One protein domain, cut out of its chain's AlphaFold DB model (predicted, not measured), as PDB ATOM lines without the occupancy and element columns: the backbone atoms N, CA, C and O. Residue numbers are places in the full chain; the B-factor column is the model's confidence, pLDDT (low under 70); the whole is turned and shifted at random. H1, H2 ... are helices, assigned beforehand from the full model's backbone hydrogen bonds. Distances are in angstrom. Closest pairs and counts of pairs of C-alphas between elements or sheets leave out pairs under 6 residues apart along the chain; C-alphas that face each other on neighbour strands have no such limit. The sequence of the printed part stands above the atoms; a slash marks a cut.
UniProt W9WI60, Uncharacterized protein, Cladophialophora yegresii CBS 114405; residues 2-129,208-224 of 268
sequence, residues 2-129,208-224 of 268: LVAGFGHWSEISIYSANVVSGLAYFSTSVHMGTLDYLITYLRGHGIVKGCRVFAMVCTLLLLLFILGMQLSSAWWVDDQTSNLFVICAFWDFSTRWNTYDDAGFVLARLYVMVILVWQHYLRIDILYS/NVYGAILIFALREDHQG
ATOM      1  N   LEU A   2      -5.162  20.475   0.508       48.69
ATOM      2  CA  LEU A   2      -4.308  21.407   1.259       48.69
ATOM      3  C   LEU A   2      -4.989  22.033   2.495       48.69
ATOM      4  O   LEU A   2      -4.460  21.940   3.592       48.69
ATOM      5  N   VAL A   3      -6.210  22.561   2.352       50.38
ATOM      6  CA  VAL A   3      -6.984  23.152   3.469       50.38
ATOM      7  C   VAL A   3      -7.307  22.138   4.579       50.38
ATOM      8  O   VAL A   3      -7.280  22.485   5.752       50.38
ATOM      9  N   ALA A   4      -7.560  20.873   4.226       46.22
ATOM     10  CA  ALA A   4      -7.799  19.811   5.206       46.22
ATOM     11  C   ALA A   4      -6.501  19.397   5.921       46.22
ATOM     12  O   ALA A   4      -6.525  19.132   7.116       46.22
ATOM     13  N   GLY A   5      -5.363  19.420   5.214       51.28
ATOM     14  CA  GLY A   5      -4.046  19.215   5.818       51.28
ATOM     15  C   GLY A   5      -3.680  20.319   6.815       51.28
ATOM     16  O   GLY A   5      -3.222  20.039   7.915       51.28
ATOM     17  N   PHE A   6      -3.971  21.580   6.492       55.50
ATOM     18  CA  PHE A   6      -3.779  22.692   7.433       55.50
ATOM     19  C   PHE A   6      -4.694  22.624   8.667       55.50
ATOM     20  O   PHE A   6      -4.327  23.133   9.720       55.50
ATOM     21  N   GLY A   7      -5.850  21.959   8.577       52.66
ATOM     22  CA  GLY A   7      -6.748  21.742   9.718       52.66
ATOM     23  C   GLY A   7      -6.238  20.737  10.763       52.66
ATOM     24  O   GLY A   7      -6.748  20.720  11.880       52.66
ATOM     25  N   HIS A   8      -5.229  19.922  10.432       56.25
ATOM     26  CA  HIS A   8      -4.621  18.921  11.325       56.25
ATOM     27  C   HIS A   8      -3.100  19.093  11.437       56.25
ATOM     28  O   HIS A   8      -2.317  18.145  11.471       56.25
ATOM     29  N   TRP A   9      -2.668  20.352  11.476       60.28
ATOM     30  CA  TRP A   9      -1.262  20.738  11.357       60.28
ATOM     31  C   TRP A   9      -0.351  20.250  12.498       60.28
ATOM     32  O   TRP A   9       0.864  20.184  12.323       60.28
ATOM     33  N   SER A  10      -0.925  19.875  13.643       60.22
ATOM     34  CA  SER A  10      -0.203  19.318  14.794       60.22
ATOM     35  C   SER A  10       0.165  17.838  14.648       60.22
ATOM     36  O   SER A  10       1.086  17.389  15.321       60.22
ATOM     37  N   GLU A  11      -0.528  17.083  13.791       63.25
ATOM     38  CA  GLU A  11      -0.389  15.617  13.688       63.25
ATOM     39  C   GLU A  11       0.196  15.155  12.347       63.25
ATOM     40  O   GLU A  11       0.536  13.986  12.164       63.25
ATOM     41  N   ILE A  12       0.340  16.075  11.392       68.25
ATOM     42  CA  ILE A  12       0.885  15.781  10.069       68.25
ATOM     43  C   ILE A  12       2.398  15.599  10.150       68.25
ATOM     44  O   ILE A  12       3.140  16.491  10.576       68.25
ATOM     45  N   SER A  13       2.852  14.437   9.680       71.88
ATOM     46  CA  SER A  13       4.272  14.152   9.514       71.88
ATOM     47  C   SER A  13       4.857  14.898   8.317       71.88
ATOM     48  O   SER A  13       4.147  15.153   7.336       71.88
ATOM     49  N   ILE A  14       6.159  15.187   8.347       70.50
ATOM     50  CA  ILE A  14       6.871  15.789   7.203       70.50
ATOM     51  C   ILE A  14       6.684  14.951   5.929       70.50
ATOM     52  O   ILE A  14       6.424  15.504   4.859       70.50
ATOM     53  N   TYR A  15       6.703  13.619   6.047       68.56
ATOM     54  CA  TYR A  15       6.408  12.712   4.936       68.56
ATOM     55  C   TYR A  15       5.033  12.994   4.314       68.56
ATOM     56  O   TYR A  15       4.908  13.208   3.106       68.56
ATOM     57  N   SER A  16       3.985  13.057   5.142       69.56
ATOM     58  CA  SER A  16       2.631  13.329   4.654       69.56
ATOM     59  C   SER A  16       2.501  14.734   4.052       69.56
ATOM     60  O   SER A  16       1.819  14.898   3.040       69.56
ATOM     61  N   ALA A  17       3.216  15.727   4.587       71.94
ATOM     62  CA  ALA A  17       3.266  17.078   4.032       71.94
ATOM     63  C   ALA A  17       3.956  17.126   2.659       71.94
ATOM     64  O   ALA A  17       3.456  17.779   1.741       71.94
ATOM     65  N   ASN A  18       5.054  16.386   2.487       74.44
ATOM     66  CA  ASN A  18       5.747  16.252   1.209       74.44
ATOM     67  C   ASN A  18       4.837  15.608   0.154       74.44
ATOM     68  O   ASN A  18       4.693  16.139  -0.949       74.44
ATOM     69  N   VAL A  19       4.119  14.545   0.511       70.88
ATOM     70  CA  VAL A  19       3.135  13.926  -0.387       70.88
ATOM     71  C   VAL A  19       2.001  14.896  -0.734       70.88
ATOM     72  O   VAL A  19       1.670  15.070  -1.907       70.88
ATOM     73  N   VAL A  20       1.433  15.591   0.258       73.94
ATOM     74  CA  VAL A  20       0.383  16.600   0.035       73.94
ATOM     75  C   VAL A  20       0.874  17.733  -0.873       73.94
ATOM     76  O   VAL A  20       0.105  18.179  -1.727       73.94
ATOM     77  N   SER A  21       2.136  18.162  -0.759       75.62
ATOM     78  CA  SER A  21       2.724  19.160  -1.667       75.62
ATOM     79  C   SER A  21       2.815  18.662  -3.111       75.62
ATOM     80  O   SER A  21       2.437  19.397  -4.024       75.62
ATOM     81  N   GLY A  22       3.203  17.401  -3.333       73.81
ATOM     82  CA  GLY A  22       3.236  16.797  -4.670       73.81
ATOM     83  C   GLY A  22       1.842  16.716  -5.301       73.81
ATOM     84  O   GLY A  22       1.645  17.082  -6.459       73.81
ATOM     85  N   LEU A  23       0.839  16.325  -4.511       73.62
ATOM     86  CA  LEU A  23      -0.562  16.273  -4.948       73.62
ATOM     87  C   LEU A  23      -1.132  17.660  -5.237       73.62
ATOM     88  O   LEU A  23      -1.899  17.837  -6.183       73.62
ATOM     89  N   ALA A  24      -0.763  18.653  -4.432       76.56
ATOM     90  CA  ALA A  24      -1.148  20.036  -4.654       76.56
ATOM     91  C   ALA A  24      -0.511  20.603  -5.929       76.56
ATOM     92  O   ALA A  24      -1.205  21.257  -6.708       76.56
ATOM     93  N   TYR A  25       0.766  20.308  -6.178       79.38
ATOM     94  CA  TYR A  25       1.452  20.666  -7.418       79.38
ATOM     95  C   TYR A  25       0.750  20.051  -8.638       79.38
ATOM     96  O   TYR A  25       0.427  20.755  -9.596       79.38
ATOM     97  N   PHE A  26       0.410  18.763  -8.564       74.12
ATOM     98  CA  PHE A  26      -0.339  18.063  -9.610       74.12
ATOM     99  C   PHE A  26      -1.752  18.632  -9.821       74.12
ATOM    100  O   PHE A  26      -2.173  18.911 -10.939       74.12
ATOM    101  N   SER A  27      -2.509  18.856  -8.746       76.75
ATOM    102  CA  SER A  27      -3.844  19.458  -8.838       76.75
ATOM    103  C   SER A  27      -3.783  20.833  -9.508       76.75
ATOM    104  O   SER A  27      -4.628  21.167 -10.341       76.75
ATOM    105  N   THR A  28      -2.743  21.603  -9.200       78.50
ATOM    106  CA  THR A  28      -2.509  22.928  -9.766       78.50
ATOM    107  C   THR A  28      -2.182  22.866 -11.264       78.50
ATOM    108  O   THR A  28      -2.755  23.634 -12.042       78.50
ATOM    109  N   SER A  29      -1.341  21.919 -11.702       75.88
ATOM    110  CA  SER A  29      -1.032  21.725 -13.129       75.88
ATOM    111  C   SER A  29      -2.290  21.363 -13.931       75.88
ATOM    112  O   SER A  29      -2.545  21.947 -14.988       75.88
ATOM    113  N   VAL A  30      -3.144  20.485 -13.395       74.56
ATOM    114  CA  VAL A  30      -4.421  20.099 -14.019       74.56
ATOM    115  C   VAL A  30      -5.387  21.284 -14.094       74.56
ATOM    116  O   VAL A  30      -6.010  21.524 -15.134       74.56
ATOM    117  N   HIS A  31      -5.502  22.072 -13.025       75.25
ATOM    118  CA  HIS A  31      -6.332  23.278 -13.022       75.25
ATOM    119  C   HIS A  31      -5.872  24.297 -14.073       75.25
ATOM    120  O   HIS A  31      -6.718  24.919 -14.730       75.25
ATOM    121  N   MET A  32      -4.558  24.425 -14.257       73.56
ATOM    122  CA  MET A  32      -3.945  25.281 -15.268       73.56
ATOM    123  C   MET A  32      -4.216  24.772 -16.690       73.56
ATOM    124  O   MET A  32      -4.631  25.556 -17.541       73.56
ATOM    125  N   GLY A  33      -4.055  23.470 -16.943       71.19
ATOM    126  CA  GLY A  33      -4.305  22.870 -18.259       71.19
ATOM    127  C   GLY A  33      -5.777  22.913 -18.675       71.19
ATOM    128  O   GLY A  33      -6.111  23.257 -19.805       71.19
ATOM    129  N   THR A  34      -6.689  22.646 -17.742       72.12
ATOM    130  CA  THR A  34      -8.137  22.690 -18.012       72.12
ATOM    131  C   THR A  34      -8.669  24.113 -18.212       72.12
ATOM    132  O   THR A  34      -9.758  24.285 -18.761       72.12
ATOM    133  N   LEU A  35      -7.933  25.150 -17.783       72.88
ATOM    134  CA  LEU A  35      -8.341  26.543 -17.995       72.88
ATOM    135  C   LEU A  35      -8.332  26.895 -19.479       72.88
ATOM    136  O   LEU A  35      -9.221  27.614 -19.930       72.88
ATOM    137  N   ASP A  36      -7.374  26.354 -20.233       68.69
ATOM    138  CA  ASP A  36      -7.286  26.592 -21.669       68.69
ATOM    139  C   ASP A  36      -8.566  26.117 -22.363       68.69
ATOM    140  O   ASP A  36      -9.164  26.874 -23.126       68.69
ATOM    141  N   TYR A  37      -9.059  24.925 -22.036       66.50
ATOM    142  CA  TYR A  37     -10.287  24.382 -22.622       66.50
ATOM    143  C   TYR A  37     -11.547  25.139 -22.196       66.50
ATOM    144  O   TYR A  37     -12.435  25.366 -23.015       66.50
ATOM    145  N   LEU A  38     -11.616  25.569 -20.936       68.56
ATOM    146  CA  LEU A  38     -12.825  26.176 -20.379       68.56
ATOM    147  C   LEU A  38     -12.887  27.703 -20.548       68.56
ATOM    148  O   LEU A  38     -13.851  28.323 -20.105       68.56
ATOM    149  N   ILE A  39     -11.881  28.329 -21.169       70.38
ATOM    150  CA  ILE A  39     -11.765  29.792 -21.221       70.38
ATOM    151  C   ILE A  39     -12.948  30.464 -21.924       70.38
ATOM    152  O   ILE A  39     -13.419  31.503 -21.465       70.38
ATOM    153  N   THR A  40     -13.466  29.863 -22.998       68.38
ATOM    154  CA  THR A  40     -14.614  30.379 -23.761       68.38
ATOM    155  C   THR A  40     -15.892  30.336 -22.930       68.38
ATOM    156  O   THR A  40     -16.627  31.319 -22.879       68.38
ATOM    157  N   TYR A  41     -16.108  29.242 -22.200       67.81
ATOM    158  CA  TYR A  41     -17.250  29.060 -21.305       67.81
ATOM    159  C   TYR A  41     -17.184  29.969 -20.062       67.81
ATOM    160  O   TYR A  41     -18.170  30.616 -19.696       67.81
ATOM    161  N   LEU A  42     -16.006  30.076 -19.436       68.81
ATOM    162  CA  LEU A  42     -15.774  30.896 -18.238       68.81
ATOM    163  C   LEU A  42     -15.900  32.397 -18.513       68.81
ATOM    164  O   LEU A  42     -16.222  33.160 -17.603       68.81
ATOM    165  N   ARG A  43     -15.667  32.833 -19.754       68.75
ATOM    166  CA  ARG A  43     -15.816  34.241 -20.140       68.75
ATOM    167  C   ARG A  43     -17.267  34.714 -20.067       68.75
ATOM    168  O   ARG A  43     -17.495  35.868 -19.716       68.75
ATOM    169  N   GLY A  44     -18.218  33.821 -20.350       74.25
ATOM    170  CA  GLY A  44     -19.652  34.097 -20.250       74.25
ATOM    171  C   GLY A  44     -20.194  34.082 -18.816       74.25
ATOM    172  O   GLY A  44     -21.185  34.746 -18.535       74.25
ATOM    173  N   HIS A  45     -19.529  33.384 -17.887       79.19
ATOM    174  CA  HIS A  45     -20.017  33.184 -16.517       79.19
ATOM    175  C   HIS A  45     -19.060  33.777 -15.472       79.19
ATOM    176  O   HIS A  45     -18.148  33.114 -14.971       79.19
ATOM    177  N   GLY A  46     -19.305  35.035 -15.087       76.50
ATOM    178  CA  GLY A  46     -18.441  35.789 -14.167       76.50
ATOM    179  C   GLY A  46     -18.255  35.157 -12.779       76.50
ATOM    180  O   GLY A  46     -17.150  35.203 -12.239       76.50
ATOM    181  N   ILE A  47     -19.292  34.515 -12.226       79.44
ATOM    182  CA  ILE A  47     -19.240  33.881 -10.894       79.44
ATOM    183  C   ILE A  47     -18.318  32.654 -10.909       79.44
ATOM    184  O   ILE A  47     -17.439  32.523 -10.057       79.44
ATOM    185  N   VAL A  48     -18.466  31.782 -11.912       77.31
ATOM    186  CA  VAL A  48     -17.642  30.569 -12.058       77.31
ATOM    187  C   VAL A  48     -16.180  30.949 -12.304       77.31
ATOM    188  O   VAL A  48     -15.276  30.342 -11.728       77.31
ATOM    189  N   LYS A  49     -15.942  32.010 -13.088       78.31
ATOM    190  CA  LYS A  49     -14.610  32.597 -13.283       78.31
ATOM    191  C   LYS A  49     -13.985  33.036 -11.957       78.31
ATOM    192  O   LYS A  49     -12.853  32.656 -11.668       78.31
ATOM    193  N   GLY A  50     -14.719  33.807 -11.152       76.88
ATOM    194  CA  GLY A  50     -14.250  34.296  -9.853       76.88
ATOM    195  C   GLY A  50     -13.927  33.160  -8.883       76.88
ATOM    196  O   GLY A  50     -12.824  33.118  -8.342       76.88
ATOM    197  N   CYS A  51     -14.839  32.196  -8.735       80.50
ATOM    198  CA  CYS A  51     -14.655  31.031  -7.864       80.50
ATOM    199  C   CYS A  51     -13.420  30.206  -8.262       80.50
ATOM    200  O   CYS A  51     -12.598  29.849  -7.419       80.50
ATOM    201  N   ARG A  52     -13.235  29.962  -9.563       82.31
ATOM    202  CA  ARG A  52     -12.092  29.194 -10.064       82.31
ATOM    203  C   ARG A  52     -10.759  29.915  -9.854       82.31
ATOM    204  O   ARG A  52      -9.785  29.277  -9.468       82.31
ATOM    205  N   VAL A  53     -10.713  31.228 -10.090       82.88
ATOM    206  CA  VAL A  53      -9.509  32.040  -9.844       82.88
ATOM    207  C   VAL A  53      -9.186  32.075  -8.357       82.88
ATOM    208  O   VAL A  53      -8.034  31.890  -7.986       82.88
ATOM    209  N   PHE A  54     -10.199  32.243  -7.508       82.12
ATOM    210  CA  PHE A  54     -10.032  32.181  -6.061       82.12
ATOM    211  C   PHE A  54      -9.449  30.833  -5.624       82.12
ATOM    212  O   PHE A  54      -8.441  30.808  -4.922       82.12
ATOM    213  N   ALA A  55     -10.000  29.719  -6.118       78.88
ATOM    214  CA  ALA A  55      -9.477  28.386  -5.837       78.88
ATOM    215  C   ALA A  55      -8.006  28.239  -6.267       78.88
ATOM    216  O   ALA A  55      -7.199  27.796  -5.456       78.88
ATOM    217  N   MET A  56      -7.646  28.677  -7.483       82.88
ATOM    218  CA  MET A  56      -6.257  28.647  -7.972       82.88
ATOM    219  C   MET A  56      -5.303  29.489  -7.114       82.88
ATOM    220  O   MET A  56      -4.192  29.050  -6.820       82.88
ATOM    221  N   VAL A  57      -5.713  30.695  -6.709       86.19
ATOM    222  CA  VAL A  57      -4.888  31.585  -5.876       86.19
ATOM    223  C   VAL A  57      -4.709  30.993  -4.480       86.19
ATOM    224  O   VAL A  57      -3.588  30.949  -3.978       86.19
ATOM    225  N   CYS A  58      -5.774  30.472  -3.870       82.56
ATOM    226  CA  CYS A  58      -5.687  29.797  -2.579       82.56
ATOM    227  C   CYS A  58      -4.770  28.569  -2.640       82.56
ATOM    228  O   CYS A  58      -3.919  28.409  -1.766       82.56
ATOM    229  N   THR A  59      -4.892  27.719  -3.666       80.62
ATOM    230  CA  THR A  59      -4.002  26.557  -3.817       80.62
ATOM    231  C   THR A  59      -2.554  26.972  -4.048       80.62
ATOM    232  O   THR A  59      -1.666  26.365  -3.455       80.62
ATOM    233  N   LEU A  60      -2.308  28.027  -4.833       85.56
ATOM    234  CA  LEU A  60      -0.966  28.559  -5.070       85.56
ATOM    235  C   LEU A  60      -0.331  29.085  -3.779       85.56
ATOM    236  O   LEU A  60       0.805  28.733  -3.485       85.56
ATOM    237  N   LEU A  61      -1.053  29.893  -2.997       86.25
ATOM    238  CA  LEU A  61      -0.543  30.448  -1.738       86.25
ATOM    239  C   LEU A  61      -0.181  29.344  -0.739       86.25
ATOM    240  O   LEU A  61       0.893  29.372  -0.142       86.25
ATOM    241  N   LEU A  62      -1.054  28.346  -0.599       81.50
ATOM    242  CA  LEU A  62      -0.816  27.208   0.286       81.50
ATOM    243  C   LEU A  62       0.350  26.331  -0.202       81.50
ATOM    244  O   LEU A  62       1.132  25.841   0.611       81.50
ATOM    245  N   LEU A  63       0.503  26.159  -1.518       84.56
ATOM    246  CA  LEU A  63       1.629  25.431  -2.105       84.56
ATOM    247  C   LEU A  63       2.954  26.183  -1.914       84.56
ATOM    248  O   LEU A  63       3.941  25.571  -1.514       84.56
ATOM    249  N   LEU A  64       2.975  27.500  -2.141       87.38
ATOM    250  CA  LEU A  64       4.150  28.347  -1.905       87.38
ATOM    251  C   LEU A  64       4.584  28.316  -0.445       87.38
ATOM    252  O   LEU A  64       5.777  28.253  -0.166       87.38
ATOM    253  N   PHE A  65       3.626  28.312   0.480       84.44
ATOM    254  CA  PHE A  65       3.924  28.194   1.896       84.44
ATOM    255  C   PHE A  65       4.643  26.872   2.216       84.44
ATOM    256  O   PHE A  65       5.704  26.894   2.835       84.44
ATOM    257  N   ILE A  66       4.127  25.726   1.751       80.38
ATOM    258  CA  ILE A  66       4.765  24.423   2.021       80.38
ATOM    259  C   ILE A  66       6.123  24.301   1.321       80.38
ATOM    260  O   ILE A  66       7.083  23.829   1.923       80.38
ATOM    261  N   LEU A  67       6.240  24.762   0.076       83.06
ATOM    262  CA  LEU A  67       7.530  24.798  -0.617       83.06
ATOM    263  C   LEU A  67       8.533  25.716   0.111       83.06
ATOM    264  O   LEU A  67       9.734  25.462   0.079       83.06
ATOM    265  N   GLY A  68       8.057  26.777   0.772       84.00
ATOM    266  CA  GLY A  68       8.892  27.686   1.560       84.00
ATOM    267  C   GLY A  68       9.401  27.016   2.828       84.00
ATOM    268  O   GLY A  68      10.575  27.134   3.163       84.00
ATOM    269  N   MET A  69       8.547  26.222   3.468       80.06
ATOM    270  CA  MET A  69       8.929  25.363   4.588       80.06
ATOM    271  C   MET A  69       9.968  24.305   4.189       80.06
ATOM    272  O   MET A  69      10.915  24.063   4.932       80.06
ATOM    273  N   GLN A  70       9.862  23.742   2.982       79.62
ATOM    274  CA  GLN A  70      10.868  22.832   2.412       79.62
ATOM    275  C   GLN A  70      12.218  23.502   2.122       79.62
ATOM    276  O   GLN A  70      13.193  22.800   1.844       79.62
ATOM    277  N   LEU A  71      12.286  24.835   2.163       78.38
ATOM    278  CA  LEU A  71      13.521  25.612   2.103       78.38
ATOM    279  C   LEU A  71      14.160  25.789   3.487       78.38
ATOM    280  O   LEU A  71      15.074  26.590   3.638       78.38
ATOM    281  N   SER A  72      13.669  25.118   4.523       79.69
ATOM    282  CA  SER A  72      14.380  25.067   5.793       79.69
ATOM    283  C   SER A  72      15.339  23.887   5.818       79.69
ATOM    284  O   SER A  72      14.989  22.796   5.363       79.69
ATOM    285  N   SER A  73      16.512  24.075   6.423       73.75
ATOM    286  CA  SER A  73      17.399  22.963   6.763       73.75
ATOM    287  C   SER A  73      16.722  22.000   7.739       73.75
ATOM    288  O   SER A  73      16.892  20.799   7.610       73.75
ATOM    289  N   ALA A  74      15.870  22.493   8.647       72.00
ATOM    290  CA  ALA A  74      15.136  21.669   9.617       72.00
ATOM    291  C   ALA A  74      14.087  20.735   8.982       72.00
ATOM    292  O   ALA A  74      13.541  19.864   9.661       72.00
ATOM    293  N   TRP A  75      13.796  20.913   7.689       74.25
ATOM    294  CA  TRP A  75      12.916  20.027   6.928       74.25
ATOM    295  C   TRP A  75      13.654  18.790   6.383       74.25
ATOM    296  O   TRP A  75      13.011  17.778   6.115       74.25
ATOM    297  N   TRP A  76      14.983  18.857   6.223       67.81
ATOM    298  CA  TRP A  76      15.807  17.837   5.562       67.81
ATOM    299  C   TRP A  76      17.078  17.556   6.377       67.81
ATOM    300  O   TRP A  76      18.119  18.152   6.117       67.81
ATOM    301  N   VAL A  77      16.997  16.673   7.379       58.78
ATOM    302  CA  VAL A  77      18.168  16.200   8.146       58.78
ATOM    303  C   VAL A  77      18.011  14.714   8.491       58.78
ATOM    304  O   VAL A  77      16.917  14.280   8.845       58.78
ATOM    305  N   ASP A  78      19.103  13.950   8.402       53.97
ATOM    306  CA  ASP A  78      19.147  12.506   8.669       53.97
ATOM    307  C   ASP A  78      18.795  12.110  10.122       53.97
ATOM    308  O   ASP A  78      19.146  12.808  11.082       53.97
ATOM    309  N   ASP A  79      18.109  10.962  10.213       51.84
ATOM    310  CA  ASP A  79      17.828   9.922  11.236       51.84
ATOM    311  C   ASP A  79      17.908  10.196  12.763       51.84
ATOM    312  O   ASP A  79      17.462   9.367  13.555       51.84
ATOM    313  N   GLN A  80      18.421  11.334  13.241       48.84
ATOM    314  CA  GLN A  80      18.460  11.671  14.679       48.84
ATOM    315  C   GLN A  80      18.005  13.091  15.033       48.84
ATOM    316  O   GLN A  80      17.782  13.371  16.212       48.84
ATOM    317  N   THR A  81      17.854  13.994  14.059       51.19
ATOM    318  CA  THR A  81      17.522  15.411  14.334       51.19
ATOM    319  C   THR A  81      16.402  15.990  13.473       51.19
ATOM    320  O   THR A  81      16.011  17.137  13.687       51.19
ATOM    321  N   SER A  82      15.830  15.223  12.538       57.62
ATOM    322  CA  SER A  82      14.668  15.689  11.782       57.62
ATOM    323  C   SER A  82      13.407  15.706  12.636       57.62
ATOM    324  O   SER A  82      13.063  14.776  13.367       57.62
ATOM    325  N   ASN A  83      12.677  16.806  12.505       61.56
ATOM    326  CA  ASN A  83      11.386  16.980  13.135       61.56
ATOM    327  C   ASN A  83      10.368  16.025  12.500       61.56
ATOM    328  O   ASN A  83      10.064  16.128  11.320       61.56
ATOM    329  N   LEU A  84       9.793  15.104  13.272       65.19
ATOM    330  CA  LEU A  84       8.807  14.159  12.733       65.19
ATOM    331  C   LEU A  84       7.529  14.875  12.247       65.19
ATOM    332  O   LEU A  84       6.911  14.461  11.266       65.19
ATOM    333  N   PHE A  85       7.164  15.971  12.919       71.00
ATOM    334  CA  PHE A  85       5.941  16.740  12.694       71.00
ATOM    335  C   PHE A  85       6.219  18.119  12.091       71.00
ATOM    336  O   PHE A  85       7.185  18.795  12.455       71.00
ATOM    337  N   VAL A  86       5.302  18.578  11.233       69.19
ATOM    338  CA  VAL A  86       5.385  19.887  10.556       69.19
ATOM    339  C   VAL A  86       5.469  21.050  11.545       69.19
ATOM    340  O   VAL A  86       6.184  22.018  11.292       69.19
ATOM    341  N   ILE A  87       4.782  20.956  12.685       73.88
ATOM    342  CA  ILE A  87       4.792  22.015  13.697       73.88
ATOM    343  C   ILE A  87       6.184  22.233  14.300       73.88
ATOM    344  O   ILE A  87       6.591  23.374  14.495       73.88
ATOM    345  N   CYS A  88       6.947  21.165  14.536       74.00
ATOM    346  CA  CYS A  88       8.298  21.285  15.073       74.00
ATOM    347  C   CYS A  88       9.247  21.872  14.015       74.00
ATOM    348  O   CYS A  88      10.031  22.762  14.328       74.00
ATOM    349  N   ALA A  89       9.084  21.481  12.745       73.44
ATOM    350  CA  ALA A  89       9.825  22.072  11.628       73.44
ATOM    351  C   ALA A  89       9.502  23.562  11.401       73.44
ATOM    352  O   ALA A  89      10.350  24.312  10.927       73.44
ATOM    353  N   PHE A  90       8.285  24.005  11.737       78.62
ATOM    354  CA  PHE A  90       7.903  25.420  11.699       78.62
ATOM    355  C   PHE A  90       8.621  26.248  12.759       78.62
ATOM    356  O   PHE A  90       9.117  27.333  12.462       78.62
ATOM    357  N   TRP A  91       8.681  25.739  13.987       79.06
ATOM    358  CA  TRP A  91       9.343  26.435  15.086       79.06
ATOM    359  C   TRP A  91      10.866  26.437  14.960       79.06
ATOM    360  O   TRP A  91      11.497  27.420  15.338       79.06
ATOM    361  N   ASP A  92      11.441  25.383  14.386       79.19
ATOM    362  CA  ASP A  92      12.884  25.240  14.179       79.19
ATOM    363  C   ASP A  92      13.344  25.731  12.794       79.19
ATOM    364  O   ASP A  92      14.344  25.277  12.239       79.19
ATOM    365  N   PHE A  93      12.591  26.654  12.188       78.38
ATOM    366  CA  PHE A  93      12.902  27.152  10.855       78.38
ATOM    367  C   PHE A  93      14.286  27.819  10.827       78.38
ATOM    368  O   PHE A  93      14.495  28.924  11.334       78.38
ATOM    369  N   SER A  94      15.232  27.153  10.170       76.81
ATOM    370  CA  SER A  94      16.585  27.644   9.928       76.81
ATOM    371  C   SER A  94      16.910  27.586   8.440       76.81
ATOM    372  O   SER A  94      16.563  26.628   7.750       76.81
ATOM    373  N   THR A  95      17.581  28.620   7.933       72.19
ATOM    374  CA  THR A  95      18.088  28.706   6.551       72.19
ATOM    375  C   THR A  95      19.610  28.567   6.508       72.19
ATOM    376  O   THR A  95      20.265  29.078   5.595       72.19
ATOM    377  N   ARG A  96      20.206  27.967   7.545       70.12
ATOM    378  CA  ARG A  96      21.656  27.812   7.664       70.12
ATOM    379  C   ARG A  96      22.087  26.524   6.965       70.12
ATOM    380  O   ARG A  96      22.121  25.458   7.566       70.12
ATOM    381  N   TRP A  97      22.419  26.657   5.689       68.38
ATOM    382  CA  TRP A  97      22.973  25.590   4.860       68.38
ATOM    383  C   TRP A  97      24.495  25.582   4.996       68.38
ATOM    384  O   TRP A  97      25.123  26.626   4.828       68.38
ATOM    385  N   ASN A  98      25.084  24.433   5.330       61.38
ATOM    386  CA  ASN A  98      26.516  24.335   5.636       61.38
ATOM    387  C   ASN A  98      27.362  23.756   4.487       61.38
ATOM    388  O   ASN A  98      28.579  23.645   4.638       61.38
ATOM    389  N   THR A  99      26.763  23.442   3.332       61.44
ATOM    390  CA  THR A  99      27.441  22.693   2.261       61.44
ATOM    391  C   THR A  99      27.126  23.239   0.867       61.44
ATOM    392  O   THR A  99      26.012  23.683   0.591       61.44
ATOM    393  N   TYR A 100      28.110  23.178  -0.038       60.88
ATOM    394  CA  TYR A 100      27.947  23.539  -1.453       60.88
ATOM    395  C   TYR A 100      26.958  22.618  -2.195       60.88
ATOM    396  O   TYR A 100      26.310  23.076  -3.136       60.88
ATOM    397  N   ASP A 101      26.791  21.370  -1.745       60.91
ATOM    398  CA  ASP A 101      25.864  20.398  -2.347       60.91
ATOM    399  C   ASP A 101      24.382  20.750  -2.098       60.91
ATOM    400  O   ASP A 101      23.539  20.563  -2.976       60.91
ATOM    401  N   ASP A 102      24.062  21.375  -0.961       66.56
ATOM    402  CA  ASP A 102      22.682  21.742  -0.605       66.56
ATOM    403  C   ASP A 102      22.191  22.980  -1.372       66.56
ATOM    404  O   ASP A 102      21.002  23.120  -1.681       66.56
ATOM    405  N   ALA A 103      23.112  23.875  -1.745       70.19
ATOM    406  CA  ALA A 103      22.789  25.117  -2.446       70.19
ATOM    407  C   ALA A 103      22.115  24.864  -3.808       70.19
ATOM    408  O   ALA A 103      21.212  25.610  -4.199       70.19
ATOM    409  N   GLY A 104      22.504  23.795  -4.514       72.38
ATOM    410  CA  GLY A 104      21.902  23.414  -5.794       72.38
ATOM    411  C   GLY A 104      20.421  23.048  -5.665       72.38
ATOM    412  O   GLY A 104      19.586  23.538  -6.430       72.38
ATOM    413  N   PHE A 105      20.069  22.251  -4.654       73.12
ATOM    414  CA  PHE A 105      18.680  21.859  -4.389       73.12
ATOM    415  C   PHE A 105      17.816  23.046  -3.951       73.12
ATOM    416  O   PHE A 105      16.673  23.182  -4.396       73.12
ATOM    417  N   VAL A 106      18.373  23.942  -3.135       77.38
ATOM    418  CA  VAL A 106      17.715  25.186  -2.706       77.38
ATOM    419  C   VAL A 106      17.417  26.084  -3.910       77.38
ATOM    420  O   VAL A 106      16.281  26.536  -4.074       77.38
ATOM    421  N   LEU A 107      18.397  26.297  -4.795       80.38
ATOM    422  CA  LEU A 107      18.218  27.095  -6.011       80.38
ATOM    423  C   LEU A 107      17.190  26.475  -6.962       80.38
ATOM    424  O   LEU A 107      16.337  27.194  -7.485       80.38
ATOM    425  N   ALA A 108      17.217  25.153  -7.150       79.81
ATOM    426  CA  ALA A 108      16.231  24.454  -7.969       79.81
ATOM    427  C   ALA A 108      14.801  24.633  -7.423       79.81
ATOM    428  O   ALA A 108      13.869  24.876  -8.191       79.81
ATOM    429  N   ARG A 109      14.611  24.584  -6.100       79.00
ATOM    430  CA  ARG A 109      13.293  24.784  -5.468       79.00
ATOM    431  C   ARG A 109      12.810  26.230  -5.550       79.00
ATOM    432  O   ARG A 109      11.644  26.459  -5.875       79.00
ATOM    433  N   LEU A 110      13.698  27.202  -5.336       83.94
ATOM    434  CA  LEU A 110      13.388  28.618  -5.563       83.94
ATOM    435  C   LEU A 110      12.989  28.867  -7.020       83.94
ATOM    436  O   LEU A 110      12.013  29.565  -7.289       83.94
ATOM    437  N   TYR A 111      13.693  28.244  -7.962       84.69
ATOM    438  CA  TYR A 111      13.360  28.322  -9.378       84.69
ATOM    439  C   TYR A 111      11.960  27.763  -9.674       84.69
ATOM    440  O   TYR A 111      11.175  28.416 -10.366       84.69
ATOM    441  N   VAL A 112      11.597  26.614  -9.091       83.38
ATOM    442  CA  VAL A 112      10.242  26.043  -9.216       83.38
ATOM    443  C   VAL A 112       9.178  27.001  -8.674       83.38
ATOM    444  O   VAL A 112       8.162  27.207  -9.338       83.38
ATOM    445  N   MET A 113       9.406  27.642  -7.522       85.75
ATOM    446  CA  MET A 113       8.476  28.650  -6.994       85.75
ATOM    447  C   MET A 113       8.273  29.819  -7.958       85.75
ATOM    448  O   MET A 113       7.135  30.217  -8.218       85.75
ATOM    449  N   VAL A 114       9.366  30.363  -8.502       87.25
ATOM    450  CA  VAL A 114       9.316  31.498  -9.434       87.25
ATOM    451  C   VAL A 114       8.556  31.114 -10.703       87.25
ATOM    452  O   VAL A 114       7.674  31.861 -11.131       87.25
ATOM    453  N   ILE A 115       8.830  29.931 -11.266       84.69
ATOM    454  CA  ILE A 115       8.090  29.414 -12.424       84.69
ATOM    455  C   ILE A 115       6.607  29.268 -12.106       84.69
ATOM    456  O   ILE A 115       5.780  29.699 -12.908       84.69
ATOM    457  N   LEU A 116       6.254  28.677 -10.962       84.81
ATOM    458  CA  LEU A 116       4.857  28.468 -10.582       84.81
ATOM    459  C   LEU A 116       4.097  29.791 -10.501       84.81
ATOM    460  O   LEU A 116       3.012  29.906 -11.079       84.81
ATOM    461  N   VAL A 117       4.668  30.799  -9.840       87.88
ATOM    462  CA  VAL A 117       4.061  32.134  -9.741       87.88
ATOM    463  C   VAL A 117       3.917  32.767 -11.120       87.88
ATOM    464  O   VAL A 117       2.837  33.252 -11.464       87.88
ATOM    465  N   TRP A 118       4.975  32.722 -11.931       85.00
ATOM    466  CA  TRP A 118       4.970  33.276 -13.283       85.00
ATOM    467  C   TRP A 118       3.895  32.630 -14.165       85.00
ATOM    468  O   TRP A 118       3.116  33.318 -14.828       85.00
ATOM    469  N   GLN A 119       3.793  31.304 -14.117       82.25
ATOM    470  CA  GLN A 119       2.793  30.534 -14.846       82.25
ATOM    471  C   GLN A 119       1.362  30.894 -14.430       82.25
ATOM    472  O   GLN A 119       0.513  31.107 -15.297       82.25
ATOM    473  N   HIS A 120       1.087  31.026 -13.130       84.19
ATOM    474  CA  HIS A 120      -0.238  31.431 -12.645       84.19
ATOM    475  C   HIS A 120      -0.582  32.860 -13.048       84.19
ATOM    476  O   HIS A 120      -1.699  33.122 -13.498       84.19
ATOM    477  N   TYR A 121       0.385  33.767 -12.931       84.62
ATOM    478  CA  TYR A 121       0.219  35.161 -13.312       84.62
ATOM    479  C   TYR A 121      -0.181  35.296 -14.787       84.62
ATOM    480  O   TYR A 121      -1.195  35.930 -15.088       84.62
ATOM    481  N   LEU A 122       0.547  34.638 -15.697       78.94
ATOM    482  CA  LEU A 122       0.242  34.676 -17.131       78.94
ATOM    483  C   LEU A 122      -1.179  34.187 -17.436       78.94
ATOM    484  O   LEU A 122      -1.883  34.773 -18.256       78.94
ATOM    485  N   ARG A 123      -1.631  33.122 -16.767       77.94
ATOM    486  CA  ARG A 123      -2.965  32.547 -17.000       77.94
ATOM    487  C   ARG A 123      -4.087  33.431 -16.475       77.94
ATOM    488  O   ARG A 123      -5.113  33.563 -17.145       77.94
ATOM    489  N   ILE A 124      -3.889  34.059 -15.319       81.81
ATOM    490  CA  ILE A 124      -4.843  35.027 -14.770       81.81
ATOM    491  C   ILE A 124      -4.917  36.263 -15.680       81.81
ATOM    492  O   ILE A 124      -6.023  36.707 -15.990       81.81
ATOM    493  N   ASP A 125      -3.782  36.767 -16.181       77.44
ATOM    494  CA  ASP A 125      -3.757  37.882 -17.142       77.44
ATOM    495  C   ASP A 125      -4.529  37.537 -18.422       77.44
ATOM    496  O   ASP A 125      -5.374  38.314 -18.860       77.44
ATOM    497  N   ILE A 126      -4.328  36.342 -18.988       72.19
ATOM    498  CA  ILE A 126      -5.068  35.885 -20.176       72.19
ATOM    499  C   ILE A 126      -6.581  35.810 -19.901       72.19
ATOM    500  O   ILE A 126      -7.383  36.222 -20.738       72.19
ATOM    501  N   LEU A 127      -6.984  35.321 -18.726       73.44
ATOM    502  CA  LEU A 127      -8.393  35.153 -18.361       73.44
ATOM    503  C   LEU A 127      -9.126  36.488 -18.138       73.44
ATOM    504  O   LEU A 127     -10.323  36.594 -18.431       73.44
ATOM    505  N   TYR A 128      -8.433  37.499 -17.610       74.62
ATOM    506  CA  TYR A 128      -8.989  38.839 -17.375       74.62
ATOM    507  C   TYR A 128      -8.707  39.829 -18.506       74.62
ATOM    508  O   TYR A 128      -9.330  40.893 -18.551       74.62
ATOM    509  N   SER A 129      -7.835  39.478 -19.449       72.00
ATOM    510  CA  SER A 129      -7.597  40.270 -20.645       72.00
ATOM    511  C   SER A 129      -8.896  40.430 -21.436       72.00
ATOM    512  O   SER A 129      -9.557  39.467 -21.845       72.00
ATOM    513  N   ASN A 208       3.748  16.937 -14.673       65.94
ATOM    514  CA  ASN A 208       3.235  15.729 -14.026       65.94
ATOM    515  C   ASN A 208       4.334  14.686 -13.777       65.94
ATOM    516  O   ASN A 208       4.351  14.073 -12.714       65.94
ATOM    517  N   VAL A 209       5.273  14.518 -14.712       67.25
ATOM    518  CA  VAL A 209       6.440  13.637 -14.557       67.25
ATOM    519  C   VAL A 209       7.349  14.152 -13.445       67.25
ATOM    520  O   VAL A 209       7.757  13.365 -12.600       67.25
ATOM    521  N   TYR A 210       7.601  15.461 -13.375       66.94
ATOM    522  CA  TYR A 210       8.357  16.065 -12.278       66.94
ATOM    523  C   TYR A 210       7.690  15.813 -10.917       66.94
ATOM    524  O   TYR A 210       8.345  15.348  -9.986       66.94
ATOM    525  N   GLY A 211       6.375  16.043 -10.811       62.84
ATOM    526  CA  GLY A 211       5.616  15.753  -9.591       62.84
ATOM    527  C   GLY A 211       5.625  14.267  -9.214       62.84
ATOM    528  O   GLY A 211       5.742  13.933  -8.038       62.84
ATOM    529  N   ALA A 212       5.558  13.368 -10.200       60.84
ATOM    530  CA  ALA A 212       5.631  11.927  -9.978       60.84
ATOM    531  C   ALA A 212       7.024  11.490  -9.502       60.84
ATOM    532  O   ALA A 212       7.121  10.776  -8.509       60.84
ATOM    533  N   ILE A 213       8.093  11.954 -10.159       65.81
ATOM    534  CA  ILE A 213       9.480  11.685  -9.753       65.81
ATOM    535  C   ILE A 213       9.711  12.179  -8.325       65.81
ATOM    536  O   ILE A 213      10.281  11.444  -7.527       65.81
ATOM    537  N   LEU A 214       9.210  13.370  -7.977       65.44
ATOM    538  CA  LEU A 214       9.290  13.895  -6.614       65.44
ATOM    539  C   LEU A 214       8.628  12.937  -5.611       65.44
ATOM    540  O   LEU A 214       9.235  12.605  -4.600       65.44
ATOM    541  N   ILE A 215       7.416  12.449  -5.899       61.72
ATOM    542  CA  ILE A 215       6.695  11.503  -5.030       61.72
ATOM    543  C   ILE A 215       7.435  10.163  -4.909       61.72
ATOM    544  O   ILE A 215       7.473   9.592  -3.820       61.72
ATOM    545  N   PHE A 216       8.010   9.647  -5.998       59.69
ATOM    546  CA  PHE A 216       8.756   8.388  -5.973       59.69
ATOM    547  C   PHE A 216      10.088   8.519  -5.227       59.69
ATOM    548  O   PHE A 216      10.379   7.665  -4.396       59.69
ATOM    549  N   ALA A 217      10.832   9.607  -5.434       60.81
ATOM    550  CA  ALA A 217      12.066   9.891  -4.700       60.81
ATOM    551  C   ALA A 217      11.801  10.073  -3.194       60.81
ATOM    552  O   ALA A 217      12.491   9.494  -2.364       60.81
ATOM    553  N   LEU A 218      10.725  10.784  -2.839       59.59
ATOM    554  CA  LEU A 218      10.243  10.920  -1.457       59.59
ATOM    555  C   LEU A 218       9.776   9.601  -0.825       59.59
ATOM    556  O   LEU A 218       9.599   9.534   0.386       59.59
ATOM    557  N   ARG A 219       9.465   8.587  -1.636       58.97
ATOM    558  CA  ARG A 219       9.039   7.263  -1.167       58.97
ATOM    559  C   ARG A 219      10.222   6.311  -1.005       58.97
ATOM    560  O   ARG A 219      10.153   5.416  -0.167       58.97
ATOM    561  N   GLU A 220      11.250   6.472  -1.830       54.78
ATOM    562  CA  GLU A 220      12.503   5.726  -1.729       54.78
ATOM    563  C   GLU A 220      13.257   6.091  -0.446       54.78
ATOM    564  O   GLU A 220      13.784   5.206   0.220       54.78
ATOM    565  N   ASP A 221      13.191   7.358  -0.030       55.34
ATOM    566  CA  ASP A 221      13.669   7.788   1.281       55.34
ATOM    567  C   ASP A 221      12.645   7.421   2.375       55.34
ATOM    568  O   ASP A 221      11.531   7.942   2.434       55.34
ATOM    569  N   HIS A 222      12.974   6.428   3.202       52.09
ATOM    570  CA  HIS A 222      12.064   5.863   4.208       52.09
ATOM    571  C   HIS A 222      12.032   6.660   5.522       52.09
ATOM    572  O   HIS A 222      11.265   6.314   6.433       52.09
ATOM    573  N   GLN A 223      12.840   7.717   5.635       50.03
ATOM    574  CA  GLN A 223      12.957   8.493   6.862       50.03
ATOM    575  C   GLN A 223      11.671   9.298   7.144       50.03
ATOM    576  O   GLN A 223      11.181  10.066   6.316       50.03
ATOM    577  N   GLY A 224      11.081   9.099   8.330       51.47
ATOM    578  CA  GLY A 224       9.910   9.858   8.805       51.47
ATOM    579  C   GLY A 224       8.526   9.235   8.551       51.47
ATOM    580  O   GLY A 224       7.508   9.925   8.685       51.47
TER     581      GLY A 224
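Overview. This is residues 2 to 129 and 208 to 224 of the 268 residues of an uncharacterized protein of Cladophialophora yegresii CBS 114405 (UniProt W9WI60). What shape? H2, H3 and H5 form an up-and-down bundle, H1 and H6 packed on it. What parts? The printed part has 145 residues and six named helices, H1 to H6: all helix. It is only just compact, close to loose, with radius of gyration of the C-alphas 17.1 A and spans 56, 33 and 26 A.

Arrangement. What's the hub? H2, residues 14 to 44, touches H1, 2 to 6, H3, 46 to 69, H5, 100 to 128, and H6, 208 to 220, and is near H4, 86 to 91. Hairpin H2 and H3 come closest at C-alphas 42 and 49, 5.4 A. And backbones? Except in H2, 22 of 27, and H5, 23 of 25, every O i to N i+4 pair is within hydrogen-bond range.

Along the chain. H1's start? C-alpha 2 is at (-4.308, 21.407, 1.259). H6's end? C-alpha 220 is at (12.503, 5.726, -1.729).

Size, cuts and confidence. Any cut? Across it, C-alphas 129 and 208 are 27.6 A apart. Is confidence low? pLDDT is under 70 in 53 residues.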